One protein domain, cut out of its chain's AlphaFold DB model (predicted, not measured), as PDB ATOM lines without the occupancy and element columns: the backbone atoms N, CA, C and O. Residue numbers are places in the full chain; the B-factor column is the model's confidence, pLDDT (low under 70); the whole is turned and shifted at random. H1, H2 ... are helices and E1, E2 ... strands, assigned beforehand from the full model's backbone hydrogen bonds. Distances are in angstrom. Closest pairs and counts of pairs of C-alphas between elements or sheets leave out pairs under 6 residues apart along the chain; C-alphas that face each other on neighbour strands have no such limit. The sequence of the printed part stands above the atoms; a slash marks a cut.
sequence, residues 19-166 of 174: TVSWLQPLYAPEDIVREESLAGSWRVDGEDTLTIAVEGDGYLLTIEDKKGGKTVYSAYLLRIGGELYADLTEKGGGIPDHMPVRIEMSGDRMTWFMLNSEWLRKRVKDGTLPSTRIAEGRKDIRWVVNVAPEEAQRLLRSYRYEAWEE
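What this domain is: This is residues 19 to 166 of the 174 residues of an uncharacterized protein of Bryobacteraceae bacterium (UniProt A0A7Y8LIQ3). A sheet of seven strands, E2 to E8, curled like part of a barrel, makes the larger lobe, and a small sheet of three strands, E1, E10 and E9, with helix H1 over one of its faces makes a smaller lobe beside it. A second helix, H2, crosses E5 and E6 of the curled sheet. The printed part has 148 residues, with ten named strands and two named helices in the order E1 to E8, H1, E9, E10, H2; the class is mixed, helices and strands. The large sheet runs E2, E3, E4, E5, E6, E7, E8, all antiparallel, and the small one E1, E10, E9, mixed. The whole is compact, with a radius of gyration of the C-alphas of 15.6 A and spans of 40 by 37 by 27 A.

Where its parts are: E1, residues 19 to 22, begins at C-alpha 19 at (267.280, 228.612, 250.593). E2 is residues 40 to 44, E3 48 to 55 with 21.6 A, and E4 58 to 64 with 19.6 A from first to last C-alpha. E5, residues 70 to 80, is the longest strand at 29.8 A, from C-alpha 70 at (250.133, 221.163, 263.418). E6 is residues 83 to 90, 22.8 A; E7 is 99 to 106, 22.3 A; E8 is 109 to 114, 16.2 A. H1 is residues 117 to 126, 14.3 A, E9 131 to 136 and E10 140 to 145. H2, residues 149 to 158, 14.2 A, ends at C-alpha 158 at (283.923, 227.931, 264.953).

How they stand to each other: E2 to E8 form a meander, each strand the antiparallel neighbour of the one before, in a strongly twisted sheet. In the hairpin E4 and E5, N 61 and O 73 are 2.8 A apart, within hydrogen-bond range; in the hairpin E7 and E8, N 104 and O 111 are 2.9 A apart. H2 is on this sheet at a height of 9.8 A, over E5 and E6, and runs across the strands, at 77 degrees to E5 on the local plane; the closest C-alphas of H2 and E5 are those of Gln 153 and Ile 80, 6.3 A. E1 and E10 are parallel, with N 21 and O 143 at 2.9 A; E10 and E9 form a hairpin, with N 134 and O 142 at 2.8 A. H1 is on this small sheet at a height of 9.4 A and runs across the strands, at 82 degrees to E1 on the local plane; Arg 121 and Val 20 have the closest C-alphas of H1 and E1, 6.7 A. H1 and H2 are apart. In both helices every O i to N i+4 pair is within hydrogen-bond range.

The domain as a whole: The C-alphas of Gly 107 and Arg 138, the two farthest apart, are 47.4 A from each other. The printed part has no cut. The link from E1 to E2 is long, 17 residues; in it residues 32 to 33 pair antiparallel with residues 77 to 78 of E5. The mean pLDDT of the printed part is 88.3; residues 46 to 47, 93 to 96 and 136 to 139 are under 70.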
ATOM      1  N   THR A  19     267.325 229.356 249.329       78.88
ATOM      2  CA  THR A  19     267.280 228.612 250.593       78.88
ATOM      3  C   THR A  19     268.554 227.792 250.767       78.88
ATOM      4  O   THR A  19     269.250 227.482 249.794       78.88
ATOM      5  N   VAL A  20     268.897 227.470 252.014       82.38
ATOM      6  CA  VAL A  20     270.019 226.585 252.336       82.38
ATOM      7  C   VAL A  20     269.510 225.482 253.252       82.38
ATOM      8  O   VAL A  20     268.942 225.788 254.295       82.38
ATOM      9  N   SER A  21     269.717 224.233 252.849       82.94
ATOM     10  CA  SER A  21     269.284 223.025 253.559       82.94
ATOM     11  C   SER A  21     270.496 222.182 253.947       82.94
ATOM     12  O   SER A  21     271.478 222.136 253.193       82.94
ATOM     13  N   TRP A  22     270.424 221.472 255.073       86.81
ATOM     14  CA  TRP A  22     271.444 220.485 255.452       86.81
ATOM     15  C   TRP A  22     270.946 219.080 255.134       86.81
ATOM     16  O   TRP A  22     269.861 218.683 255.550       86.81
ATOM     17  N   LEU A  23     271.743 218.323 254.376       87.62
ATOM     18  CA  LEU A  23     271.369 216.971 253.952       87.62
ATOM     19  C   LEU A  23     271.761 215.896 254.965       87.62
ATOM     20  O   LEU A  23     271.093 214.872 255.065       87.62
ATOM     21  N   GLN A  24     272.882 216.099 255.648       90.50
ATOM     22  CA  GLN A  24     273.375 215.164 256.652       90.50
ATOM     23  C   GLN A  24     272.929 215.622 258.040       90.50
ATOM     24  O   GLN A  24     272.860 216.835 258.269       90.50
ATOM     25  N   PRO A  25     272.710 214.679 258.970       93.69
ATOM     26  CA  PRO A  25     272.525 215.008 260.370       93.69
ATOM     27  C   PRO A  25     273.727 215.768 260.933       93.69
ATOM     28  O   PRO A  25     274.875 215.564 260.537       93.69
ATOM     29  N   LEU A  26     273.464 216.600 261.931       94.44
ATOM     30  CA  LEU A  26     274.473 217.279 262.729       94.44
ATOM     31  C   LEU A  26     275.169 216.332 263.726       94.44
ATOM     32  O   LEU A  26     276.216 216.679 264.270       94.44
ATOM     33  N   TYR A  27     274.603 215.152 263.977       95.19
ATOM     34  CA  TYR A  27     275.060 214.191 264.982       95.19
ATOM     35  C   TYR A  27     275.502 212.864 264.353       95.19
ATOM     36  O   TYR A  27     274.930 212.412 263.359       95.19
ATOM     37  N   ALA A  28     276.480 212.207 264.975       95.12
ATOM     38  CA  ALA A  28     276.635 210.759 264.905       95.12
ATOM     39  C   ALA A  28     275.830 210.094 266.046       95.12
ATOM     40  O   ALA A  28     275.543 210.754 267.049       95.12
ATOM     41  N   PRO A  29     275.428 208.813 265.939       94.62
ATOM     42  CA  PRO A  29     274.655 208.133 266.988       94.62
ATOM     43  C   PRO A  29     275.266 208.225 268.397       94.62
ATOM     44  O   PRO A  29     274.552 208.368 269.384       94.62
ATOM     45  N   GLU A  30     276.590 208.176 268.491       94.88
ATOM     46  CA  GLU A  30     277.373 208.299 269.721       94.88
ATOM     47  C   GLU A  30     277.390 209.712 270.329       94.88
ATOM     48  O   GLU A  30     277.703 209.856 271.512       94.88
ATOM     49  N   ASP A  31     277.032 210.742 269.556       95.81
ATOM     50  CA  ASP A  31     276.963 212.134 270.021       95.81
ATOM     51  C   ASP A  31     275.636 212.456 270.722       95.81
ATOM     52  O   ASP A  31     275.500 213.528 271.324       95.81
ATOM     53  N   ILE A  32     274.646 211.563 270.612       97.38
ATOM     54  CA  ILE A  32     273.290 211.810 271.099       97.38
ATOM     55  C   ILE A  32     273.295 211.909 272.626       97.38
ATOM     56  O   ILE A  32     273.735 211.006 273.339       97.38
ATOM     57  N   VAL A  33     272.748 213.009 273.140       97.25
ATOM     58  CA  VAL A  33     272.565 213.253 274.575       97.25
ATOM     59  C   VAL A  33     271.085 213.366 274.931       97.25
ATOM     60  O   VAL A  33     270.248 213.680 274.090       97.25
ATOM     61  N   ARG A  34     270.760 213.171 276.213       95.75
ATOM     62  CA  ARG A  34     269.444 213.514 276.768       95.75
ATOM     63  C   ARG A  34     269.521 214.749 277.650       95.75
ATOM     64  O   ARG A  34     270.488 214.951 278.380       95.75
ATOM     65  N   GLU A  35     268.456 215.535 277.599       95.56
ATOM     66  CA  GLU A  35     268.196 216.658 278.491       95.56
ATOM     67  C   GLU A  35     266.737 216.561 278.950       95.56
ATOM     68  O   GLU A  35     265.812 216.968 278.252       95.56
ATOM     69  N   GLU A  36     266.508 215.943 280.108       91.94
ATOM     70  CA  GLU A  36     265.151 215.661 280.606       91.94
ATOM     71  C   GLU A  36     264.336 216.944 280.830       91.94
ATOM     72  O   GLU A  36     263.115 216.947 280.690       91.94
ATOM     73  N   SER A  37     265.011 218.063 281.115       92.31
ATOM     74  CA  SER A  37     264.363 219.356 281.334       92.31
ATOM     75  C   SER A  37     263.673 219.929 280.089       92.31
ATOM     76  O   SER A  37     262.806 220.794 280.229       92.31
ATOM     77  N   LEU A  38     264.000 219.435 278.887       94.56
ATOM     78  CA  LEU A  38     263.357 219.844 277.634       94.56
ATOM     79  C   LEU A  38     261.924 219.317 277.495       94.56
ATOM     80  O   LEU A  38     261.096 219.965 276.854       94.56
ATOM     81  N   ALA A  39     261.622 218.153 278.075       96.00
ATOM     82  CA  ALA A  39     260.312 217.536 277.934       96.00
ATOM     83  C   ALA A  39     259.212 218.386 278.598       96.00
ATOM     84  O   ALA A  39     259.399 218.992 279.661       96.00
ATOM     85  N   GLY A  40     258.044 218.409 277.957       95.75
ATOM     86  CA  GLY A  40     256.867 219.136 278.418       95.75
ATOM     87  C   GLY A  40     256.294 220.085 277.374       95.75
ATOM     88  O   GLY A  40     256.622 220.026 276.187       95.75
ATOM     89  N   SER A  41     255.401 220.951 277.836       96.06
ATOM     90  CA  SER A  41     254.722 221.938 277.008       96.06
ATOM     91  C   SER A  41     255.318 223.322 277.228       96.06
ATOM     92  O   SER A  41     255.638 223.717 278.349       96.06
ATOM     93  N   TRP A  42     255.446 224.063 276.137       96.06
ATOM     94  CA  TRP A  42     256.093 225.358 276.056       96.06
ATOM     95  C   TRP A  42     255.216 226.308 275.241       96.06
ATOM     96  O   TRP A  42     254.636 225.919 274.227       96.06
ATOM     97  N   ARG A  43     255.124 227.564 275.667       94.12
ATOM     98  CA  ARG A  43     254.545 228.655 274.881       94.12
ATOM     99  C   ARG A  43     255.635 229.297 274.052       94.12
ATOM    100  O   ARG A  43     256.663 229.671 274.606       94.12
ATOM    101  N   VAL A  44     255.383 229.447 272.763       89.31
ATOM    102  CA  VAL A  44     256.238 230.183 271.834       89.31
ATOM    103  C   VAL A  44     255.719 231.621 271.743       89.31
ATOM    104  O   VAL A  44     254.502 231.845 271.744       89.31
ATOM    105  N   ASP A  45     256.623 232.601 271.670       76.19
ATOM    106  CA  ASP A  45     256.259 233.999 271.410       76.19
ATOM    107  C   ASP A  45     255.301 234.086 270.205       76.19
ATOM    108  O   ASP A  45     255.648 233.703 269.091       76.19
ATOM    109  N   GLY A  46     254.077 234.576 270.433       65.69
ATOM    110  CA  GLY A  46     253.024 234.603 269.412       65.69
ATOM    111  C   GLY A  46     251.809 233.710 269.680       65.69
ATOM    112  O   GLY A  46     250.892 233.767 268.878       65.69
ATOM    113  N   GLU A  47     251.742 233.012 270.822       68.81
ATOM    114  CA  GLU A  47     250.696 232.064 271.293       68.81
ATOM    115  C   GLU A  47     250.643 230.690 270.600       68.81
ATOM    116  O   GLU A  47     249.672 229.954 270.788       68.81
ATOM    117  N   ASP A  48     251.683 230.303 269.865       86.62
ATOM    118  CA  ASP A  48     251.823 228.911 269.428       86.62
ATOM    119  C   ASP A  48     252.234 228.030 270.620       86.62
ATOM    120  O   ASP A  48     252.912 228.474 271.557       86.62
ATOM    121  N   THR A  49     251.813 226.765 270.603       93.12
ATOM    122  CA  THR A  49     252.176 225.789 271.639       93.12
ATOM    123  C   THR A  49     253.154 224.775 271.073       93.12
ATOM    124  O   THR A  49     252.868 224.111 270.082       93.12
ATOM    125  N   LEU A  50     254.298 224.621 271.734       95.44
ATOM    126  CA  LEU A  50     255.256 223.560 271.467       95.44
ATOM    127  C   LEU A  50     255.119 222.475 272.538       95.44
ATOM    128  O   LEU A  50     255.301 222.736 273.722       95.44
ATOM    129  N   THR A  51     254.856 221.241 272.128       97.06
ATOM    130  CA  THR A  51     254.939 220.065 273.001       97.06
ATOM    131  C   THR A  51     256.147 219.228 272.618       97.06
ATOM    132  O   THR A  51     256.311 218.881 271.450       97.06
ATOM    133  N   ILE A  52     256.973 218.895 273.606       97.31
ATOM    134  CA  ILE A  52     258.186 218.090 273.458       97.31
ATOM    135  C   ILE A  52     258.004 216.806 274.261       97.31
ATOM    136  O   ILE A  52     257.904 216.840 275.489       97.31
ATOM    137  N   ALA A  53     257.967 215.672 273.568       97.50
ATOM    138  CA  ALA A  53     257.858 214.346 274.167       97.50
ATOM    139  C   ALA A  53     259.110 213.521 273.865       97.50
ATOM    140  O   ALA A  53     259.690 213.653 272.794       97.50
ATOM    141  N   VAL A  54     259.519 212.653 274.788       97.00
ATOM    142  CA  VAL A  54     260.610 211.698 274.539       97.00
ATOM    143  C   VAL A  54     260.138 210.642 273.531       97.00
ATOM    144  O   VAL A  54     259.052 210.085 273.686       97.00
ATOM    145  N   GLU A  55     260.949 210.352 272.513       95.50
ATOM    146  CA  GLU A  55     260.678 209.332 271.492       95.50
ATOM    147  C   GLU A  55     261.962 208.544 271.189       95.50
ATOM    148  O   GLU A  55     262.855 209.023 270.491       95.50
ATOM    149  N   GLY A  56     262.071 207.323 271.724       93.62
ATOM    150  CA  GLY A  56     263.306 206.539 271.614       93.62
ATOM    151  C   GLY A  56     264.488 207.303 272.216       93.62
ATOM    152  O   GLY A  56     264.389 207.795 273.339       93.62
ATOM    153  N   ASP A  57     265.582 207.429 271.466       93.44
ATOM    154  CA  ASP A  57     266.777 208.191 271.867       93.44
ATOM    155  C   ASP A  57     266.697 209.694 271.559       93.44
ATOM    156  O   ASP A  57     267.597 210.446 271.925       93.44
ATOM    157  N   GLY A  58     265.604 210.143 270.939       96.31
ATOM    158  CA  GLY A  58     265.358 211.542 270.615       96.31
ATOM    159  C   GLY A  58     264.066 212.072 271.229       96.31
ATOM    160  O   GLY A  58     263.582 211.611 272.267       96.31
ATOM    161  N   TYR A  59     263.507 213.072 270.557       97.88
ATOM    162  CA  TYR A  59     262.291 213.758 270.958       97.88
ATOM    163  C   TYR A  59     261.352 213.943 269.768       97.88
ATOM    164  O   TYR A  59     261.779 214.151 268.633       97.88
ATOM    165  N   LEU A  60     260.057 213.920 270.060       97.38
ATOM    166  CA  LEU A  60     258.995 214.328 269.161       97.38
ATOM    167  C   LEU A  60     258.532 215.728 269.551       97.38
ATOM    168  O   LEU A  60     258.055 215.951 270.666       97.38
ATOM    169  N   LEU A  61     258.655 216.661 268.620       96.88
ATOM    170  CA  LEU A  61     258.249 218.044 268.791       96.88
ATOM    171  C   LEU A  61     256.975 218.271 267.994       96.88
ATOM    172  O   LEU A  61     256.887 217.927 266.820       96.88
ATOM    173  N   THR A  62     255.976 218.848 268.637       96.62
ATOM    174  CA  THR A  62     254.698 219.211 268.034       96.62
ATOM    175  C   THR A  62     254.491 220.701 268.221       96.62
ATOM    176  O   THR A  62     254.363 221.147 269.357       96.62
ATOM    177  N   ILE A  63     254.451 221.451 267.123       93.50
ATOM    178  CA  ILE A  63     254.103 222.872 267.115       93.50
ATOM    179  C   ILE A  63     252.661 222.985 266.642       93.50
ATOM    180  O   ILE A  63     252.338 222.556 265.532       93.50
ATOM    181  N   GLU A  64     251.806 223.536 267.494       94.00
ATOM    182  CA  GLU A  64     250.400 223.801 267.208       94.00
ATOM    183  C   GLU A  64     250.181 225.313 267.134       94.00
ATOM    184  O   GLU A  64     250.432 226.036 268.103       94.00
ATOM    185  N   ASP A  65     249.734 225.780 265.966       90.44
ATOM    186  CA  ASP A  65     249.359 227.173 265.755       90.44
ATOM    187  C   ASP A  65     247.942 227.450 266.286       90.44
ATOM    188  O   ASP A  65     247.119 226.550 266.487       90.44
ATOM    189  N   LYS A  66     247.602 228.728 266.473       86.31
ATOM    190  CA  LYS A  66     246.272 229.128 266.983       86.31
ATOM    191  C   LYS A  66     245.090 228.715 266.108       86.31
ATOM    192  O   LYS A  66     243.947 228.755 266.557       86.31
ATOM    193  N   LYS A  67     245.333 228.427 264.831       87.75
ATOM    194  CA  LYS A  67     244.313 228.010 263.861       87.75
ATOM    195  C   LYS A  67     244.144 226.487 263.848       87.75
ATOM    196  O   LYS A  67     243.338 225.991 263.063       87.75
ATOM    197  N   GLY A  68     244.856 225.764 264.717       86.62
ATOM    198  CA  GLY A  68     244.835 224.307 264.808       86.62
ATOM    199  C   GLY A  68     245.732 223.617 263.780       86.62
ATOM    200  O   GLY A  68     245.636 222.400 263.613       86.62
ATOM    201  N   GLY A  69     246.580 224.369 263.072       91.50
ATOM    202  CA  GLY A  69     247.633 223.809 262.236       91.50
ATOM    203  C   GLY A  69     248.692 223.139 263.104       91.50
ATOM    204  O   GLY A  69     249.050 223.647 264.164       91.50
ATOM    205  N   LYS A  70     249.176 221.976 262.666       93.06
ATOM    206  CA  LYS A  70     250.133 221.163 263.418       93.06
ATOM    207  C   LYS A  70     251.320 220.796 262.546       93.06
ATOM    208  O   LYS A  70     251.141 220.173 261.503       93.06
ATOM    209  N   THR A  71     252.515 221.128 263.022       92.25
ATOM    210  CA  THR A  71     253.785 220.707 262.419       92.25
ATOM    211  C   THR A  71     254.527 219.817 263.402       92.25
ATOM    212  O   THR A  71     254.560 220.104 264.602       92.25
ATOM    213  N   VAL A  72     255.097 218.716 262.916       95.06
ATOM    214  CA  VAL A  72     255.758 217.718 263.761       95.06
ATOM    215  C   VAL A  72     257.208 217.565 263.332       95.06
ATOM    216  O   VAL A  72     257.480 217.395 262.150       95.06
ATOM    217  N   TYR A  73     258.125 217.566 264.293       95.19
ATOM    218  CA  TYR A  73     259.551 217.356 264.068       95.19
ATOM    219  C   TYR A  73     260.059 216.189 264.913       95.19
ATOM    220  O   TYR A  73     259.637 216.004 266.054       95.19
ATOM    221  N   SER A  74     260.989 215.420 264.360       96.12
ATOM    222  CA  SER A  74     261.931 214.639 265.159       96.12
ATOM    223  C   SER A  74     263.061 215.559 265.610       96.12
ATOM    224  O   SER A  74     263.483 216.416 264.835       96.12
ATOM    225  N   ALA A  75     263.574 215.357 266.819       96.94
ATOM    226  CA  ALA A  75     264.760 216.048 267.302       96.94
ATOM    227  C   ALA A  75     265.744 215.087 267.963       96.94
ATOM    228  O   ALA A  75     265.352 214.259 268.786       96.94
ATOM    229  N   TYR A  76     267.026 215.258 267.660       97.75
ATOM    230  CA  TYR A  76     268.120 214.604 268.376       97.75
ATOM    231  C   TYR A  76     269.032 215.663 268.972       97.75
ATOM    232  O   TYR A  76     269.366 216.645 268.308       97.75
ATOM    233  N   LEU A  77     269.398 215.484 270.241       97.94
ATOM    234  CA  LEU A  77     270.222 216.450 270.952       97.94
ATOM    235  C   LEU A  77     271.679 216.017 270.944       97.94
ATOM    236  O   LEU A  77     271.977 214.835 271.071       97.94
ATOM    237  N   LEU A  78     272.580 216.987 270.883       97.88
ATOM    238  CA  LEU A  78     274.019 216.778 271.004       97.88
ATOM    239  C   LEU A  78     274.676 217.970 271.706       97.88
ATOM    240  O   LEU A  78     274.079 219.045 271.825       97.88
ATOM    241  N   ARG A  79     275.925 217.802 272.162       96.88
ATOM    242  CA  ARG A  79     276.722 218.905 272.722       96.88
ATOM    243  C   ARG A  79     277.902 219.260 271.832       96.88
ATOM    244  O   ARG A  79     278.821 218.467 271.659       96.88
ATOM    245  N   ILE A  80     277.950 220.508 271.372       95.12
ATOM    246  CA  ILE A  80     279.083 221.043 270.610       95.12
ATOM    247  C   ILE A  80     279.740 222.121 271.467       95.12
ATOM    248  O   ILE A  80     279.133 223.126 271.811       95.12
ATOM    249  N   GLY A  81     280.994 221.908 271.871       92.19
ATOM    250  CA  GLY A  81     281.711 222.885 272.705       92.19
ATOM    251  C   GLY A  81     281.108 223.110 274.095       92.19
ATOM    252  O   GLY A  81     281.400 224.127 274.710       92.19
ATOM    253  N   GLY A  82     280.294 222.172 274.589       92.94
ATOM    254  CA  GLY A  82     279.583 222.268 275.870       92.94
ATOM    255  C   GLY A  82     278.172 222.859 275.760       92.94
ATOM    256  O   GLY A  82     277.360 222.647 276.660       92.94
ATOM    257  N   GLU A  83     277.856 223.521 274.649       94.44
ATOM    258  CA  GLU A  83     276.533 224.077 274.363       94.44
ATOM    259  C   GLU A  83     275.597 222.989 273.826       94.44
ATOM    260  O   GLU A  83     276.044 222.044 273.171       94.44
ATOM    261  N   LEU A  84     274.304 223.105 274.134       96.38
ATOM    262  CA  LEU A  84     273.283 222.155 273.708       96.38
ATOM    263  C   LEU A  84     272.753 222.541 272.326       96.38
ATOM    264  O   LEU A  84     272.438 223.705 272.076       96.38
ATOM    265  N   TYR A  85     272.626 221.553 271.452       96.56
ATOM    266  CA  TYR A  85     272.037 221.701 270.129       96.56
ATOM    267  C   TYR A  85     270.956 220.648 269.927       96.56
ATOM    268  O   TYR A  85     271.040 219.559 270.493       96.56
ATOM    269  N   ALA A  86     269.978 220.974 269.092       96.62
ATOM    270  CA  ALA A  86     269.045 220.037 268.500       96.62
ATOM    271  C   ALA A  86     269.244 220.016 266.984       96.62
ATOM    272  O   ALA A  86     269.380 221.060 266.349       96.62
ATOM    273  N   ASP A  87     269.237 218.822 266.414       95.69
ATOM    274  CA  ASP A  87     269.007 218.613 264.992       95.69
ATOM    275  C   ASP A  87     267.526 218.299 264.799       95.69
ATOM    276  O   ASP A  87     267.054 217.267 265.284       95.69
ATOM    277  N   LEU A  88     266.789 219.214 264.162       94.50
ATOM    278  CA  LEU A  88     265.370 219.034 263.875       94.50
ATOM    279  C   LEU A  88     265.170 218.501 262.458       94.50
ATOM    280  O   LEU A  88     265.799 218.968 261.515       94.50
ATOM    281  N   THR A  89     264.229 217.577 262.288       93.25
ATOM    282  CA  THR A  89     263.783 217.107 260.970       93.25
ATOM    283  C   THR A  89     262.264 217.043 260.940       93.25
ATOM    284  O   THR A  89     261.658 216.359 261.767       93.25
ATOM    285  N   GLU A  90     261.630 217.737 259.996       91.50
ATOM    286  CA  GLU A  90     260.169 217.727 259.861       91.50
ATOM    287  C   GLU A  90     259.662 216.328 259.466       91.50
ATOM    288  O   GLU A  90     260.096 215.734 258.473       91.50
ATOM    289  N   LYS A  91     258.708 215.784 260.228       89.19
ATOM    290  CA  LYS A  91     258.033 214.529 259.888       89.19
ATOM    291  C   LYS A  91     256.997 214.790 258.795       89.19
ATOM    292  O   LYS A  91     256.070 215.568 258.982       89.19
ATOM    293  N   GLY A  92     257.109 214.064 257.683       80.56
ATOM    294  CA  GLY A  92     256.181 214.179 256.549       80.56
ATOM    295  C   GLY A  92     256.607 215.187 255.477       80.56
ATOM    296  O   GLY A  92     255.916 215.306 254.466       80.56
ATOM    297  N   GLY A  93     257.752 215.856 255.653       68.06
ATOM    298  CA  GLY A  93     258.397 216.645 254.604       68.06
ATOM    299  C   GLY A  93     258.915 215.774 253.449       68.06
ATOM    300  O   GLY A  93     259.215 214.592 253.619       68.06
ATOM    301  N   GLY A  94     259.012 216.354 252.247       64.38
ATOM    302  CA  GLY A  94     259.449 215.632 251.042       64.38
ATOM    303  C   GLY A  94     260.965 215.412 250.936       64.38
ATOM    304  O   GLY A  94     261.402 214.480 250.264       64.38
ATOM    305  N   ILE A  95     261.766 216.256 251.590       63.34
ATOM    306  CA  ILE A  95     263.229 216.154 251.659       63.34
ATOM    307  C   ILE A  95     263.596 216.273 253.139       63.34
ATOM    308  O   ILE A  95     263.167 217.253 253.751       63.34
ATOM    309  N   PRO A  96     264.352 215.324 253.721       64.75
ATOM    310  CA  PRO A  96     264.930 215.506 255.046       64.75
ATOM    311  C   PRO A  96     265.813 216.755 255.023       64.75
ATOM    312  O   PRO A  96     266.858 216.770 254.374       64.75
ATOM    313  N   ASP A  97     265.332 217.819 255.655       82.06
ATOM    314  CA  ASP A  97     266.090 219.041 255.876       82.06
ATOM    315  C   ASP A  97     266.458 219.063 257.352       82.06
ATOM    316  O   ASP A  97     265.591 219.208 258.217       82.06
ATOM    317  N   HIS A  98     267.733 218.807 257.626       91.38
ATOM    318  CA  HIS A  98     268.266 218.867 258.972       91.38
ATOM    319  C   HIS A  98     268.409 220.334 259.368       91.38
ATOM    320  O   HIS A  98     269.053 221.135 258.688       91.38
ATOM    321  N   MET A  99     267.791 220.707 260.481       89.62
ATOM    322  CA  MET A  99     267.770 222.080 260.967       89.62
ATOM    323  C   MET A  99     268.498 222.153 262.309       89.62
ATOM    324  O   MET A  99     267.898 221.878 263.351       89.62
ATOM    325  N   PRO A 100     269.788 222.534 262.303       92.25
ATOM    326  CA  PRO A 100     270.519 222.856 263.517       92.25
ATOM    327  C   PRO A 100     269.856 223.995 264.293       92.25
ATOM    328  O   PRO A 100     269.653 225.087 263.759       92.25
ATOM    329  N   VAL A 101     269.599 223.763 265.576       92.88
ATOM    330  CA  VAL A 101     269.105 224.761 266.528       92.88
ATOM    331  C   VAL A 101     269.976 224.711 267.774       92.88
ATOM    332  O   VAL A 101     270.158 223.650 268.364       92.88
ATOM    333  N   ARG A 102     270.521 225.850 268.205       95.31
ATOM    334  CA  ARG A 102     271.203 225.940 269.506       95.31
ATOM    335  C   ARG A 102     270.165 226.193 270.592       95.31
ATOM    336  O   ARG A 102     269.261 227.001 270.396       95.31
ATOM    337  N   ILE A 103     270.292 225.525 271.731       95.44
ATOM    338  CA  ILE A 103     269.325 225.605 272.826       95.44
ATOM    339  C   ILE A 103     270.016 226.115 274.086       95.44
ATOM    340  O   ILE A 103     271.026 225.569 274.529       95.44
ATOM    341  N   GLU A 104     269.423 227.133 274.701       95.31
ATOM    342  CA  GLU A 104     269.751 227.557 276.060       95.31
ATOM    343  C   GLU A 104     268.548 227.339 276.977       95.31
ATOM    344  O   GLU A 104     267.422 227.709 276.647       95.31
ATOM    345  N   MET A 105     268.803 226.753 278.146       94.12
ATOM    346  CA  MET A 105     267.797 226.459 279.168       94.12
ATOM    347  C   MET A 105     268.098 227.253 280.439       94.12
ATOM    348  O   MET A 105     269.243 227.310 280.888       94.12
ATOM    349  N   SER A 106     267.066 227.839 281.044       93.00
ATOM    350  CA  SER A 106     267.143 228.530 282.333       93.00
ATOM    351  C   SER A 106     265.829 228.364 283.098       93.00
ATOM    352  O   SER A 106     264.897 229.157 282.960       93.00
ATOM    353  N   GLY A 107     265.741 227.286 283.885       92.06
ATOM    354  CA  GLY A 107     264.524 226.909 284.606       92.06
ATOM    355  C   GLY A 107     263.352 226.677 283.650       92.06
ATOM    356  O   GLY A 107     263.419 225.821 282.770       92.06
ATOM    357  N   ASP A 108     262.303 227.481 283.801       94.31
ATOM    358  CA  ASP A 108     261.091 227.433 282.972       94.31
ATOM    359  C   ASP A 108     261.178 228.276 281.696       94.31
ATOM    360  O   ASP A 108     260.166 228.548 281.051       94.31
ATOM    361  N   ARG A 109     262.390 228.693 281.319       94.69
ATOM    362  CA  ARG A 109     262.659 229.387 280.063       94.69
ATOM    363  C   ARG A 109     263.583 228.567 279.188       94.69
ATOM    364  O   ARG A 109     264.602 228.055 279.650       94.69
ATOM    365  N   MET A 110     263.250 228.529 277.910       95.19
ATOM    366  CA  MET A 110     264.077 227.973 276.856       95.19
ATOM    367  C   MET A 110     264.252 229.038 275.779       95.19
ATOM    368  O   MET A 110     263.334 229.795 275.479       95.19
ATOM    369  N   THR A 111     265.445 229.143 275.212       94.44
ATOM    370  CA  THR A 111     265.691 229.976 274.035       94.44
ATOM    371  C   THR A 111     266.282 229.102 272.953       94.44
ATOM    372  O   THR A 111     267.286 228.422 273.165       94.44
ATOM    373  N   TRP A 112     265.631 229.103 271.800       93.56
ATOM    374  CA  TRP A 112     266.156 228.507 270.586       93.56
ATOM    375  C   TRP A 112     266.856 229.585 269.798       93.56
ATOM    376  O   TRP A 112     266.274 230.639 269.567       93.56
ATOM    377  N   PHE A 113     268.077 229.318 269.367       92.81
ATOM    378  CA  PHE A 113     268.773 230.161 268.418       92.81
ATOM    379  C   PHE A 113     268.785 229.429 267.089       92.81
ATOM    380  O   PHE A 113     269.351 228.339 266.965       92.81
ATOM    381  N   MET A 114     268.116 230.034 266.121       88.00
ATOM    382  CA  MET A 114     268.041 229.568 264.756       88.00
ATOM    383  C   MET A 114     269.302 229.991 264.019       88.00
ATOM    384  O   MET A 114     269.890 231.051 264.262       88.00
ATOM    385  N   LEU A 115     269.723 229.126 263.111       86.38
ATOM    386  CA  LEU A 115     270.884 229.374 262.288       86.38
ATOM    387  C   LEU A 115     270.594 230.546 261.327       86.38
ATOM    388  O   LEU A 115     269.598 230.534 260.604       86.38
ATOM    389  N   ASN A 116     271.453 231.568 261.311       85.69
ATOM    390  CA  ASN A 116     271.248 232.782 260.523       85.69
ATOM    391  C   ASN A 116     271.292 232.454 259.018       85.69
ATOM    392  O   ASN A 116     272.337 232.125 258.443       85.69
ATOM    393  N   SER A 117     270.140 232.591 258.359       81.06
ATOM    394  CA  SER A 117     269.966 232.250 256.945       81.06
ATOM    395  C   SER A 117     270.776 233.145 255.999       81.06
ATOM    396  O   SER A 117     271.212 232.702 254.935       81.06
ATOM    397  N   GLU A 118     271.005 234.415 256.338       83.69
ATOM    398  CA  GLU A 118     271.868 235.305 255.549       83.69
ATOM    399  C   GLU A 118     273.338 234.915 255.666       83.69
ATOM    400  O   GLU A 118     274.048 234.851 254.657       83.69
ATOM    401  N   TRP A 119     273.771 234.587 256.879       86.06
ATOM    402  CA  TRP A 119     275.113 234.104 257.163       86.06
ATOM    403  C   TRP A 119     275.404 232.798 256.407       86.06
ATOM    404  O   TRP A 119     276.439 232.711 255.742       86.06
ATOM    405  N   LEU A 120     274.471 231.829 256.387       84.75
ATOM    406  CA  LEU A 120     274.632 230.605 255.582       84.75
ATOM    407  C   LEU A 120     274.743 230.922 254.100       84.75
ATOM    408  O   LEU A 120     275.664 230.448 253.435       84.75
ATOM    409  N   ARG A 121     273.809 231.729 253.584       86.12
ATOM    410  CA  ARG A 121     273.766 232.089 252.162       86.12
ATOM    411  C   ARG A 121     275.052 232.755 251.710       86.12
ATOM    412  O   ARG A 121     275.535 232.467 250.619       86.12
ATOM    413  N   LYS A 122     275.629 233.622 252.540       88.19
ATOM    414  CA  LYS A 122     276.914 234.253 252.245       88.19
ATOM    415  C   LYS A 122     278.023 233.212 252.089       88.19
ATOM    416  O   LYS A 122     278.757 233.273 251.108       88.19
ATOM    417  N   ARG A 123     278.077 232.225 252.987       87.19
ATOM    418  CA  ARG A 123     279.141 231.208 253.023       87.19
ATOM    419  C   ARG A 123     279.065 230.156 251.929       87.19
ATOM    420  O   ARG A 123     280.087 229.701 251.422       87.19
ATOM    421  N   VAL A 124     277.856 229.765 251.536       89.06
ATOM    422  CA  VAL A 124     277.692 228.893 250.362       89.06
ATOM    423  C   VAL A 124     278.060 229.639 249.076       89.06
ATOM    424  O   VAL A 124     278.664 229.058 248.181       89.06
ATOM    425  N   LYS A 125     277.778 230.950 248.999       87.44
ATOM    426  CA  LYS A 125     278.101 231.787 247.831       87.44
ATOM    427  C   LYS A 125     279.584 232.118 247.701       87.44
ATOM    428  O   LYS A 125     280.082 232.174 246.580       87.44
ATOM    429  N   ASP A 126     280.270 232.373 248.810       89.81
ATOM    430  CA  ASP A 126     281.706 232.677 248.815       89.81
ATOM    431  C   ASP A 126     282.596 231.418 248.820       89.81
ATOM    432  O   ASP A 126     283.815 231.525 248.693       89.81
ATOM    433  N   GLY A 127     281.987 230.229 248.909       85.38
ATOM    434  CA  GLY A 127     282.673 228.938 248.865       85.38
ATOM    435  C   GLY A 127     283.326 228.523 250.184       85.38
ATOM    436  O   GLY A 127     284.046 227.527 250.207       85.38
ATOM    437  N   THR A 128     283.088 229.245 251.284       85.00
ATOM    438  CA  THR A 128     283.611 228.882 252.613       85.00
ATOM    439  C   THR A 128     282.823 227.763 253.294       85.00
ATOM    440  O   THR A 128     283.317 227.182 254.259       85.00
ATOM    441  N   LEU A 129     281.629 227.430 252.792       84.69
ATOM    442  CA  LEU A 129     280.846 226.268 253.214       84.69
ATOM    443  C   LEU A 129     280.624 225.313 252.025       84.69
ATOM    444  O   LEU A 129     279.970 225.709 251.051       84.69
ATOM    445  N   PRO A 130     281.126 224.060 252.082       84.19
ATOM    446  CA  PRO A 130     280.912 223.083 251.020       84.19
ATOM    447  C   PRO A 130     279.422 222.853 250.773       84.19
ATOM    448  O   PRO A 130     278.675 222.453 251.666       84.19
ATOM    449  N   SER A 131     278.979 223.123 249.550       85.81
ATOM    450  CA  SER A 131     277.571 223.040 249.183       85.81
ATOM    451  C   SER A 131     277.398 222.719 247.706       85.81
ATOM    452  O   SER A 131     278.270 222.979 246.875       85.81
ATOM    453  N   THR A 132     276.252 222.131 247.379       84.56
ATOM    454  CA  THR A 132     275.822 221.886 246.004       84.56
ATOM    455  C   THR A 132     274.616 222.755 245.701       84.56
ATOM    456  O   THR A 132     273.641 222.763 246.449       84.56
ATOM    457  N   ARG A 133     274.664 223.482 244.585       83.38
ATOM    458  CA  ARG A 133     273.530 224.268 244.102       83.38
ATOM    459  C   ARG A 133     272.581 223.374 243.309       83.38
ATOM    460  O   ARG A 133     272.979 222.813 242.291       83.38
ATOM    461  N   ILE A 134     271.328 223.296 243.736       77.31
ATOM    462  CA  ILE A 134     270.253 222.570 243.060       77.31
ATOM    463  C   ILE A 134     269.202 223.589 242.603       77.31
ATOM    464  O   ILE A 134     268.834 224.502 243.342       77.31
ATOM    465  N   ALA A 135     268.750 223.476 241.355       71.44
ATOM    466  CA  ALA A 135     267.651 224.297 240.858       71.44
ATOM    467  C   ALA A 135     266.321 223.755 241.400       71.44
ATOM    468  O   ALA A 135     266.004 222.585 241.191       71.44
ATOM    469  N   GLU A 136     265.539 224.606 242.062       65.06
ATOM    470  CA  GLU A 136     264.201 224.288 242.551       65.06
ATOM    471  C   GLU A 136     263.185 225.076 241.705       65.06
ATOM    472  O   GLU A 136     262.939 226.265 241.880       65.06
ATOM    473  N   GLY A 137     262.644 224.437 240.666       62.00
ATOM    474  CA  GLY A 137     261.762 225.117 239.713       62.00
ATOM    475  C   GLY A 137     262.477 226.155 238.827       62.00
ATOM    476  O   GLY A 137     263.677 226.079 238.576       62.00
ATOM    477  N   ARG A 138     261.714 227.104 238.257       57.28
ATOM    478  CA  ARG A 138     262.243 228.057 237.251       57.28
ATOM    479  C   ARG A 138     262.954 229.274 237.851       57.28
ATOM    480  O   ARG A 138     263.610 229.992 237.097       57.28
ATOM    481  N   LYS A 139     262.765 229.559 239.142       61.62
ATOM    482  CA  LYS A 139     263.285 230.774 239.790       61.62
ATOM    483  C   LYS A 139     263.910 230.543 241.162       61.62
ATOM    484  O   LYS A 139     264.670 231.411 241.571       61.62
ATOM    485  N   ASP A 140     263.657 229.418 241.826       70.75
ATOM    486  CA  ASP A 140     264.168 229.188 243.175       70.75
ATOM    487  C   ASP A 140     265.437 228.334 243.133       70.75
ATOM    488  O   ASP A 140     265.653 227.492 242.253       70.75
ATOM    489  N   ILE A 141     266.356 228.640 244.042       72.81
ATOM    490  CA  ILE A 141     267.653 227.977 244.130       72.81
ATOM    491  C   ILE A 141     267.769 227.436 245.540       72.81
ATOM    492  O   ILE A 141     267.691 228.194 246.505       72.81
ATOM    493  N   ARG A 142     268.050 226.143 245.643       80.75
ATOM    494  CA  ARG A 142     268.389 225.513 246.909       80.75
ATOM    495  C   ARG A 142     269.878 225.228 246.946       80.75
ATOM    496  O   ARG A 142     270.424 224.588 246.047       80.75
ATOM    497  N   TRP A 143     270.543 225.684 247.992       83.81
ATOM    498  CA  TRP A 143     271.886 225.236 248.327       83.81
ATOM    499  C   TRP A 143     271.774 224.077 249.306       83.81
ATOM    500  O   TRP A 143     271.116 224.192 250.333       83.81
ATOM    501  N   VAL A 144     272.407 222.957 248.987       85.69
ATOM    502  CA  VAL A 144     272.426 221.781 249.853       85.69
ATOM    503  C   VAL A 144     273.817 221.630 250.437       85.69
ATOM    504  O   VAL A 144     274.786 221.402 249.708       85.69
ATOM    505  N   VAL A 145     273.911 221.770 251.753       86.81
ATOM    506  CA  VAL A 145     275.124 221.508 252.523       86.81
ATOM    507  C   VAL A 145     275.174 220.007 252.793       86.81
ATOM    508  O   VAL A 145     274.294 219.446 253.443       86.81
ATOM    509  N   ASN A 146     276.192 219.345 252.247       87.94
ATOM    510  CA  ASN A 146     276.398 217.905 252.384       87.94
ATOM    511  C   ASN A 146     277.791 217.663 252.967       87.94
ATOM    512  O   ASN A 146     278.738 217.354 252.242       87.94
ATOM    513  N   VAL A 147     277.916 217.888 254.270       88.62
ATOM    514  CA  VAL A 147     279.155 217.694 255.029       88.62
ATOM    515  C   VAL A 147     278.920 216.642 256.106       88.62
ATOM    516  O   VAL A 147     277.801 216.507 256.588       88.62
ATOM    517  N   ALA A 148     279.958 215.891 256.469       92.00
ATOM    518  CA  ALA A 148     279.866 214.899 257.538       92.00
ATOM    519  C   ALA A 148     279.539 215.563 258.897       92.00
ATOM    520  O   ALA A 148     279.900 216.734 259.085       92.00
ATOM    521  N   PRO A 149     278.909 214.846 259.847       93.38
ATOM    522  CA  PRO A 149     278.544 215.394 261.155       93.38
ATOM    523  C   PRO A 149     279.709 216.087 261.873       93.38
ATOM    524  O   PRO A 149     279.569 217.208 262.354       93.38
ATOM    525  N   GLU A 150     280.905 215.498 261.866       93.25
ATOM    526  CA  GLU A 150     282.077 216.045 262.559       93.25
ATOM    527  C   GLU A 150     282.533 217.377 261.944       93.25
ATOM    528  O   GLU A 150     282.976 218.294 262.644       93.25
ATOM    529  N   GLU A 151     282.405 217.505 260.621       91.44
ATOM    530  CA  GLU A 151     282.675 218.743 259.893       91.44
ATOM    531  C   GLU A 151     281.635 219.812 260.238       91.44
ATOM    532  O   GLU A 151     282.005 220.940 260.572       91.44
ATOM    533  N   ALA A 152     280.348 219.451 260.218       90.62
ATOM    534  CA  ALA A 152     279.251 220.338 260.592       90.62
ATOM    535  C   ALA A 152     279.445 220.876 262.016       90.62
ATOM    536  O   ALA A 152     279.441 222.088 262.240       90.62
ATOM    537  N   GLN A 153     279.720 219.988 262.974       93.25
ATOM    538  CA  GLN A 153     279.970 220.353 264.364       93.25
ATOM    539  C   GLN A 153     281.194 221.262 264.510       93.25
ATOM    540  O   GLN A 153     281.165 222.230 265.278       93.25
ATOM    541  N   ARG A 154     282.281 221.000 263.769       91.38
ATOM    542  CA  ARG A 154     283.475 221.858 263.778       91.38
ATOM    543  C   ARG A 154     283.170 223.259 263.251       91.38
ATOM    544  O   ARG A 154     283.629 224.243 263.842       91.38
ATOM    545  N   LEU A 155     282.392 223.360 262.176       87.81
ATOM    546  CA  LEU A 155     281.971 224.632 261.593       87.81
ATOM    547  C   LEU A 155     281.093 225.417 262.571       87.81
ATOM    548  O   LEU A 155     281.423 226.553 262.902       87.81
ATOM    549  N   LEU A 156     280.035 224.802 263.108       87.75
ATOM    550  CA  LEU A 156     279.124 225.475 264.041       87.75
ATOM    551  C   LEU A 156     279.840 225.930 265.320       87.75
ATOM    552  O   LEU A 156     279.601 227.038 265.796       87.75
ATOM    553  N   ARG A 157     280.799 225.139 265.820       89.31
ATOM    554  CA  ARG A 157     281.672 225.536 266.935       89.31
ATOM    555  C   ARG A 157     282.520 226.766 266.615       89.31
ATOM    556  O   ARG A 157     282.702 227.627 267.474       89.31
ATOM    557  N   SER A 158     283.062 226.828 265.400       85.94
ATOM    558  CA  SER A 158     283.923 227.931 264.953       85.94
ATOM    559  C   SER A 158     283.149 229.244 264.815       85.94
ATOM    560  O   SER A 158     283.742 230.312 264.934       85.94
ATOM    561  N   TYR A 159     281.828 229.168 264.628       83.00
ATOM    562  CA  TYR A 159     280.965 230.316 264.352       83.00
ATOM    563  C   TYR A 159     279.863 230.529 265.388       83.00
ATOM    564  O   TYR A 159     278.854 231.175 265.109       83.00
ATOM    565  N   ARG A 160     280.070 230.035 266.612       78.00
ATOM    566  CA  ARG A 160     279.069 230.016 267.691       78.00
ATOM    567  C   ARG A 160     278.439 231.369 268.064       78.00
ATOM    568  O   ARG A 160     277.380 231.373 268.670       78.00
ATOM    569  N   TYR A 161     279.049 232.499 267.701       78.31
ATOM    570  CA  TYR A 161     278.483 233.835 267.950       78.31
ATOM    571  C   TYR A 161     277.940 234.531 266.697       78.31
ATOM    572  O   TYR A 161     277.093 235.403 266.814       78.31
ATOM    573  N   GLU A 162     278.420 234.161 265.509       79.12
ATOM    574  CA  GLU A 162     278.025 234.798 264.243       79.12
ATOM    575  C   GLU A 162     276.851 234.079 263.576       79.12
ATOM    576  O   GLU A 162     276.100 234.675 262.811       79.12
ATOM    577  N   ALA A 163     276.718 232.774 263.824       79.56
ATOM    578  CA  ALA A 163     275.782 231.929 263.098       79.56
ATOM    579  C   ALA A 163     274.375 231.882 263.720       79.56
ATOM    580  O   ALA A 163     273.513 231.237 263.141       79.56
ATOM    581  N   TRP A 164     274.121 232.527 264.867       80.75
ATOM    582  CA  TRP A 164     272.962 232.234 265.733       80.75
ATOM    583  C   TRP A 164     272.219 233.490 266.220       80.75
ATOM    584  O   TRP A 164     272.007 233.670 267.418       80.75
ATOM    585  N   GLU A 165     271.879 234.397 265.304       71.56
ATOM    586  CA  GLU A 165     271.300 235.707 265.654       71.56
ATOM    587  C   GLU A 165     269.778 235.692 265.861       71.56
ATOM    588  O   GLU A 165     269.258 236.471 266.659       71.56
ATOM    589  N   GLU A 166     269.050 234.821 265.164       75.19
ATOM    590  CA  GLU A 166     267.598 234.726 265.305       75.19
ATOM    591  C   GLU A 166     267.264 233.863 266.519       75.19
ATOM    592  O   GLU A 166     267.684 232.712 266.590       75.19
TER     593      GLU A 166